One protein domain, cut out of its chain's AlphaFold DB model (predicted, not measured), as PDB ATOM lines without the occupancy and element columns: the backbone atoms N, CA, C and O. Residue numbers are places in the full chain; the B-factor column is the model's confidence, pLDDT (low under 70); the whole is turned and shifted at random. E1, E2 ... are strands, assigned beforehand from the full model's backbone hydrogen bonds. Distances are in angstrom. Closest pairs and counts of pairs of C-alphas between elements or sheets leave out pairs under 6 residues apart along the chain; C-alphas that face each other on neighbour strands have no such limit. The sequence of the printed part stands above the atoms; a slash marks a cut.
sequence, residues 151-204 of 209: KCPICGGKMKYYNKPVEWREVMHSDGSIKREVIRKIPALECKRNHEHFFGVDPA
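AT A GLANCE: This is residues 151 to 204 of the 209 residues of an uncharacterized protein of Longicatena caecimuris (UniProt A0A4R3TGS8). A long, twisted hairpin ribbon of two bending strands, E1 and E2, makes the longest axis; the short E3 lies beside E2 near the end away from the hairpin's turn, residues 173 to 177. The 54 printed residues include three named strands, E1, E2, E3 along the chain and across the antiparallel sheet; the class is all strand. The whole is only just loose, close to extended, with a radius of gyration of the C-alphas of 14.7 A, and flat, spanning 46 by 27 by 12 A.

IN THESE COORDINATES: E1, residues 159 to 172, is 34.6 A long from C-alpha 159 at (43.090, -3.195, 34.034), and bends by 61 degrees at residue 162. E2, residues 178 to 191, is 29.0 A long and bends by 99 degrees at residue 187. E3, residues 198 to 200, is 6.7 A long and ends at C-alpha 200 (43.649, -5.285, 46.452).

HOW THE PARTS SIT: The strands form a meander, each the antiparallel neighbour of the one before. In the hairpin E1 and E2, N 171 and O 179 are within hydrogen-bond range at 2.8 A. In the hairpin E2 and E3, N 189 and O 199 are at 2.9 A.

THE WHOLE: The C-alphas farthest apart, of Gly 156 and Ser 174, are 46.2 A apart. The printed part has no cut, no link is long, and no printed residue is under 70 in pLDDT.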
ATOM      1  N   LYS A 151      44.093   3.533  33.999       94.44
ATOM      2  CA  LYS A 151      45.226   2.749  33.493       94.44
ATOM      3  C   LYS A 151      46.104   2.288  34.659       94.44
ATOM      4  O   LYS A 151      46.179   2.948  35.690       94.44
ATOM      5  N   CYS A 152      46.794   1.166  34.465       93.50
ATOM      6  CA  CYS A 152      47.741   0.641  35.435       93.50
ATOM      7  C   CYS A 152      48.790   1.711  35.750       93.50
ATOM      8  O   CYS A 152      49.480   2.150  34.829       93.50
ATOM      9  N   PRO A 153      48.950   2.098  37.019       92.00
ATOM     10  CA  PRO A 153      49.841   3.194  37.377       92.00
ATOM     11  C   PRO A 153      51.334   2.840  37.231       92.00
ATOM     12  O   PRO A 153      52.161   3.738  37.182       92.00
ATOM     13  N   ILE A 154      51.682   1.551  37.098       91.25
ATOM     14  CA  ILE A 154      53.069   1.087  36.899       91.25
ATOM     15  C   ILE A 154      53.465   1.095  35.413       91.25
ATOM     16  O   ILE A 154      54.580   1.456  35.064       91.25
ATOM     17  N   CYS A 155      52.567   0.672  34.513       92.31
ATOM     18  CA  CYS A 155      52.919   0.411  33.104       92.31
ATOM     19  C   CYS A 155      51.962   1.014  32.064       92.31
ATOM     20  O   CYS A 155      52.094   0.743  30.871       92.31
ATOM     21  N   GLY A 156      50.932   1.746  32.491       92.25
ATOM     22  CA  GLY A 156      49.919   2.341  31.614       92.25
ATOM     23  C   GLY A 156      48.951   1.347  30.951       92.25
ATOM     24  O   GLY A 156      48.096   1.751  30.160       92.25
ATOM     25  N   GLY A 157      49.058   0.047  31.246       92.88
ATOM     26  CA  GLY A 157      48.207  -0.998  30.665       92.88
ATOM     27  C   GLY A 157      46.746  -0.942  31.130       92.88
ATOM     28  O   GLY A 157      46.433  -0.416  32.196       92.88
ATOM     29  N   LYS A 158      45.828  -1.531  30.352       94.62
ATOM     30  CA  LYS A 158      44.421  -1.696  30.767       94.62
ATOM     31  C   LYS A 158      44.320  -2.634  31.972       94.62
ATOM     32  O   LYS A 158      45.085  -3.594  32.077       94.62
ATOM     33  N   MET A 159      43.340  -2.395  32.833       94.19
ATOM     34  CA  MET A 159      43.090  -3.195  34.034       94.19
ATOM     35  C   MET A 159      41.719  -3.883  33.986       94.19
ATOM     36  O   MET A 159      40.867  -3.545  33.158       94.19
ATOM     37  N   LYS A 160      41.520  -4.882  34.845       94.00
ATOM     38  CA  LYS A 160      40.242  -5.576  35.066       94.00
ATOM     39  C   LYS A 160      39.953  -5.689  36.562       94.00
ATOM     40  O   LYS A 160      40.889  -5.816  37.348       94.00
ATOM     41  N   TYR A 161      38.674  -5.675  36.925       94.19
ATOM     42  CA  TYR A 161      38.199  -5.834  38.298       94.19
ATOM     43  C   TYR A 161      37.536  -7.200  38.467       94.19
ATOM     44  O   TYR A 161      36.606  -7.526  37.730       94.19
ATOM     45  N   TYR A 162      38.041  -8.021  39.390       93.69
ATOM     46  CA  TYR A 162      37.500  -9.353  39.673       93.69
ATOM     47  C   TYR A 162      37.966  -9.871  41.043       93.69
ATOM     48  O   TYR A 162      38.849  -9.292  41.671       93.69
ATOM     49  N   ASN A 163      37.389 -10.984  41.502       93.19
ATOM     50  CA  ASN A 163      37.852 -11.683  42.702       93.19
ATOM     51  C   ASN A 163      39.123 -12.494  42.396       93.19
ATOM     52  O   ASN A 163      39.038 -13.610  41.871       93.19
ATOM     53  N   LYS A 164      40.296 -11.945  42.732       91.12
ATOM     54  CA  LYS A 164      41.603 -12.583  42.534       91.12
ATOM     55  C   LYS A 164      41.886 -13.598  43.647       91.12
ATOM     56  O   LYS A 164      41.750 -13.252  44.823       91.12
ATOM     57  N   PRO A 165      42.274 -14.844  43.315       91.69
ATOM     58  CA  PRO A 165      42.778 -15.791  44.303       91.69
ATOM     59  C   PRO A 165      44.124 -15.304  44.842       91.69
ATOM     60  O   PRO A 165      45.032 -15.010  44.067       91.69
ATOM     61  N   VAL A 166      44.232 -15.207  46.163       88.19
ATOM     62  CA  VAL A 166      45.446 -14.723  46.843       88.19
ATOM     63  C   VAL A 166      46.076 -15.767  47.745       88.19
ATOM     64  O   VAL A 166      47.282 -15.734  47.943       88.19
ATOM     65  N   GLU A 167      45.287 -16.709  48.256       90.81
ATOM     66  CA  GLU A 167      45.790 -17.792  49.099       90.81
ATOM     67  C   GLU A 167      45.390 -19.137  48.515       90.81
ATOM     68  O   GLU A 167      44.242 -19.337  48.095       90.81
ATOM     69  N   TRP A 168      46.352 -20.053  48.527       92.25
ATOM     70  CA  TRP A 168      46.242 -21.394  47.978       92.25
ATOM     71  C   TRP A 168      46.628 -22.413  49.046       92.25
ATOM     72  O   TRP A 168      47.529 -22.167  49.847       92.25
ATOM     73  N   ARG A 169      45.948 -23.556  49.048       91.06
ATOM     74  CA  ARG A 169      46.307 -24.748  49.815       91.06
ATOM     75  C   ARG A 169      46.778 -25.810  48.846       91.06
ATOM     76  O   ARG A 169      46.112 -26.047  47.843       91.06
ATOM     77  N   GLU A 170      47.867 -26.482  49.173       91.25
ATOM     78  CA  GLU A 170      48.235 -27.723  48.500       91.25
ATOM     79  C   GLU A 170      47.574 -28.891  49.233       91.25
ATOM     80  O   GLU A 170      47.717 -29.046  50.446       91.25
ATOM     81  N   VAL A 171      46.775 -29.661  48.502       90.06
ATOM     82  CA  VAL A 171      46.089 -30.853  48.995       90.06
ATOM     83  C   VAL A 171      46.702 -32.050  48.286       90.06
ATOM     84  O   VAL A 171      46.668 -32.136  47.057       90.06
ATOM     85  N   MET A 172      47.290 -32.951  49.072       90.12
ATOM     86  CA  MET A 172      47.819 -34.216  48.578       90.12
ATOM     87  C   MET A 172      46.694 -35.247  48.553       90.12
ATOM     88  O   MET A 172      46.007 -35.461  49.554       90.12
ATOM     89  N   HIS A 173      46.486 -35.860  47.398       85.12
ATOM     90  CA  HIS A 173      45.481 -36.891  47.202       85.12
ATOM     91  C   HIS A 173      46.065 -38.287  47.429       85.12
ATOM     92  O   HIS A 173      47.277 -38.499  47.419       85.12
ATOM     93  N   SER A 174      45.177 -39.259  47.632       85.06
ATOM     94  CA  SER A 174      45.525 -40.667  47.854       85.06
ATOM     95  C   SER A 174      46.218 -41.327  46.658       85.06
ATOM     96  O   SER A 174      46.867 -42.352  46.829       85.06
ATOM     97  N   ASP A 175      46.104 -40.741  45.465       88.19
ATOM     98  CA  ASP A 175      46.818 -41.143  44.247       88.19
ATOM     99  C   ASP A 175      48.236 -40.542  44.145       88.19
ATOM    100  O   ASP A 175      48.922 -40.739  43.145       88.19
ATOM    101  N   GLY A 176      48.682 -39.796  45.164       86.75
ATOM    102  CA  GLY A 176      49.976 -39.113  45.195       86.75
ATOM    103  C   GLY A 176      50.011 -37.783  44.436       86.75
ATOM    104  O   GLY A 176      51.035 -37.100  44.463       86.75
ATOM    105  N   SER A 177      48.915 -37.374  43.785       89.81
ATOM    106  CA  SER A 177      48.842 -36.084  43.096       89.81
ATOM    107  C   SER A 177      48.681 -34.921  44.083       89.81
ATOM    108  O   SER A 177      48.007 -35.033  45.109       89.81
ATOM    109  N   ILE A 178      49.297 -33.778  43.768       89.38
ATOM    110  CA  ILE A 178      49.161 -32.538  44.541       89.38
ATOM    111  C   ILE A 178      48.272 -31.581  43.749       89.38
ATOM    112  O   ILE A 178      48.608 -31.196  42.627       89.38
ATOM    113  N   LYS A 179      47.145 -31.163  44.334       89.94
ATOM    114  CA  LYS A 179      46.285 -30.116  43.764       89.94
ATOM    115  C   LYS A 179      46.354 -28.841  44.585       89.94
ATOM    116  O   LYS A 179      46.417 -28.868  45.810       89.94
ATOM    117  N   ARG A 180      46.304 -27.706  43.887       87.75
ATOM    118  CA  ARG A 180      46.200 -26.376  44.496       87.75
ATOM    119  C   ARG A 180      44.744 -25.943  44.558       87.75
ATOM    120  O   ARG A 180      44.116 -25.708  43.529       87.75
ATOM    121  N   GLU A 181      44.227 -25.791  45.767       90.06
ATOM    122  CA  GLU A 181      42.887 -25.281  46.032       90.06
ATOM    123  C   GLU A 181      42.946 -23.816  46.464       90.06
ATOM    124  O   GLU A 181      43.793 -23.420  47.263       90.06
ATOM    125  N   VAL A 182      42.035 -22.988  45.951       90.75
ATOM    126  CA  VAL A 182      41.942 -21.582  46.365       90.75
ATOM    127  C   VAL A 182      41.249 -21.498  47.721       90.75
ATOM    128  O   VAL A 182      40.065 -21.815  47.821       90.75
ATOM    129  N   ILE A 183      41.943 -20.980  48.734       89.50
ATOM    130  CA  ILE A 183      41.371 -20.747  50.068       89.50
ATOM    131  C   ILE A 183      40.670 -19.389  50.114       89.50
ATOM    132  O   ILE A 183      39.540 -19.270  50.587       89.50
ATOM    133  N   ARG A 184      41.346 -18.348  49.613       89.00
ATOM    134  CA  ARG A 184      40.889 -16.964  49.745       89.00
ATOM    135  C   ARG A 184      40.949 -16.228  48.422       89.00
ATOM    136  O   ARG A 184      41.951 -16.261  47.705       89.00
ATOM    137  N   LYS A 185      39.868 -15.505  48.139       91.62
ATOM    138  CA  LYS A 185      39.772 -14.548  47.038       91.62
ATOM    139  C   LYS A 185      39.496 -13.164  47.605       91.62
ATOM    140  O   LYS A 185      38.716 -13.045  48.548       91.62
ATOM    141  N   ILE A 186      40.103 -12.144  47.011       91.25
ATOM    142  CA  ILE A 186      39.826 -10.739  47.323       91.25
ATOM    143  C   ILE A 186      39.446  -9.997  46.040       91.25
ATOM    144  O   ILE A 186      39.977 -10.333  44.976       91.25
ATOM    145  N   PRO A 187      38.553  -8.998  46.093       92.31
ATOM    146  CA  PRO A 187      38.375  -8.086  44.976       92.31
ATOM    147  C   PRO A 187      39.699  -7.383  44.686       92.31
ATOM    148  O   PRO A 187      40.379  -6.917  45.599       92.31
ATOM    149  N   ALA A 188      40.097  -7.336  43.421       93.56
ATOM    150  CA  ALA A 188      41.347  -6.709  43.027       93.56
ATOM    151  C   ALA A 188      41.259  -6.105  41.628       93.56
ATOM    152  O   ALA A 188      40.532  -6.591  40.755       93.56
ATOM    153  N   LEU A 189      42.054  -5.060  41.421       94.25
ATOM    154  CA  LEU A 189      42.363  -4.505  40.113       94.25
ATOM    155  C   LEU A 189      43.654  -5.146  39.616       94.25
ATOM    156  O   LEU A 189      44.706  -4.962  40.219       94.25
ATOM    157  N   GLU A 190      43.593  -5.883  38.513       94.31
ATOM    158  CA  GLU A 190      44.761  -6.534  37.911       94.31
ATOM    159  C   GLU A 190      45.045  -5.942  36.531       94.31
ATOM    160  O   GLU A 190      44.128  -5.741  35.725       94.31
ATOM    161  N   CYS A 191      46.316  -5.678  36.229       94.38
ATOM    162  CA  CYS A 191      46.725  -5.286  34.890       94.38
ATOM    163  C   CYS A 191      46.609  -6.464  33.914       94.38
ATOM    164  O   CYS A 191      47.040  -7.579  34.187       94.38
ATOM    165  N   LYS A 192      46.076  -6.202  32.718       93.75
ATOM    166  CA  LYS A 192      46.000  -7.205  31.646       93.75
ATOM    167  C   LYS A 192      47.353  -7.491  30.987       93.75
ATOM    168  O   LYS A 192      47.469  -8.492  30.296       93.75
ATOM    169  N   ARG A 193      48.332  -6.589  31.141       92.69
ATOM    170  CA  ARG A 193      49.669  -6.707  30.536       92.69
ATOM    171  C   ARG A 193      50.659  -7.445  31.440       92.69
ATOM    172  O   ARG A 193      51.467  -8.200  30.921       92.69
ATOM    173  N   ASN A 194      50.605  -7.216  32.754       92.19
ATOM    174  CA  ASN A 194      51.432  -7.915  33.738       92.19
ATOM    175  C   ASN A 194      50.578  -8.325  34.953       92.19
ATOM    176  O   ASN A 194      50.034  -7.461  35.640       92.19
ATOM    177  N   HIS A 195      50.490  -9.627  35.226       88.94
ATOM    178  CA  HIS A 195      49.694 -10.203  36.317       88.94
ATOM    179  C   HIS A 195      50.242  -9.916  37.722       88.94
ATOM    180  O   HIS A 195      49.499 -10.016  38.705       88.94
ATOM    181  N   GLU A 196      51.516  -9.535  37.816       89.69
ATOM    182  CA  GLU A 196      52.144  -9.092  39.064       89.69
ATOM    183  C   GLU A 196      51.647  -7.707  39.486       89.69
ATOM    184  O   GLU A 196      51.616  -7.389  40.671       89.69
ATOM    185  N   HIS A 197      51.176  -6.891  38.538       91.69
ATOM    186  CA  HIS A 197      50.568  -5.601  38.844       91.69
ATOM    187  C   HIS A 197      49.117  -5.817  39.282       91.69
ATOM    188  O   HIS A 197      48.184  -5.757  38.468       91.69
ATOM    189  N   PHE A 198      48.924  -6.072  40.572       91.50
ATOM    190  CA  PHE A 198      47.603  -6.168  41.174       91.50
ATOM    191  C   PHE A 198      47.483  -5.276  42.407       91.50
ATOM    192  O   PHE A 198      48.439  -5.068  43.145       91.50
ATOM    193  N   PHE A 199      46.275  -4.770  42.627       92.25
ATOM    194  CA  PHE A 199      45.952  -3.894  43.744       92.25
ATOM    195  C   PHE A 199      44.684  -4.427  44.401       92.25
ATOM    196  O   PHE A 199      43.644  -4.533  43.744       92.25
ATOM    197  N   GLY A 200      44.792  -4.830  45.666       90.25
ATOM    198  CA  GLY A 200      43.649  -5.285  46.452       90.25
ATOM    199  C   GLY A 200      42.658  -4.145  46.669       90.25
ATOM    200  O   GLY A 200      43.056  -3.011  46.918       90.25
ATOM    201  N   VAL A 201      41.374  -4.460  46.554       90.00
ATOM    202  CA  VAL A 201      40.266  -3.541  46.809       90.00
ATOM    203  C   VAL A 201      39.501  -4.063  48.011       90.00
ATOM    204  O   VAL A 201      39.109  -5.232  48.033       90.00
ATOM    205  N   ASP A 202      39.280  -3.200  48.998       87.62
ATOM    206  CA  ASP A 202      38.458  -3.539  50.154       87.62
ATOM    207  C   ASP A 202      36.989  -3.707  49.713       87.62
ATOM    208  O   ASP A 202      36.404  -2.769  49.161       87.62
ATOM    209  N   PRO A 203      36.366  -4.885  49.919       85.56
ATOM    210  CA  PRO A 203      34.942  -5.063  49.659       85.56
ATOM    211  C   PRO A 203      34.043  -4.098  50.446       85.56
ATOM    212  O   PRO A 203      32.918  -3.870  50.014       85.56
ATOM    213  N   ALA A 204      34.487  -3.578  51.592       84.25
ATOM    214  CA  ALA A 204      33.739  -2.671  52.466       84.25
ATOM    215  C   ALA A 204      34.391  -1.274  52.528       84.25
ATOM    216  O   ALA A 204      34.460  -0.659  53.587       84.25
TER     217      ALA A 204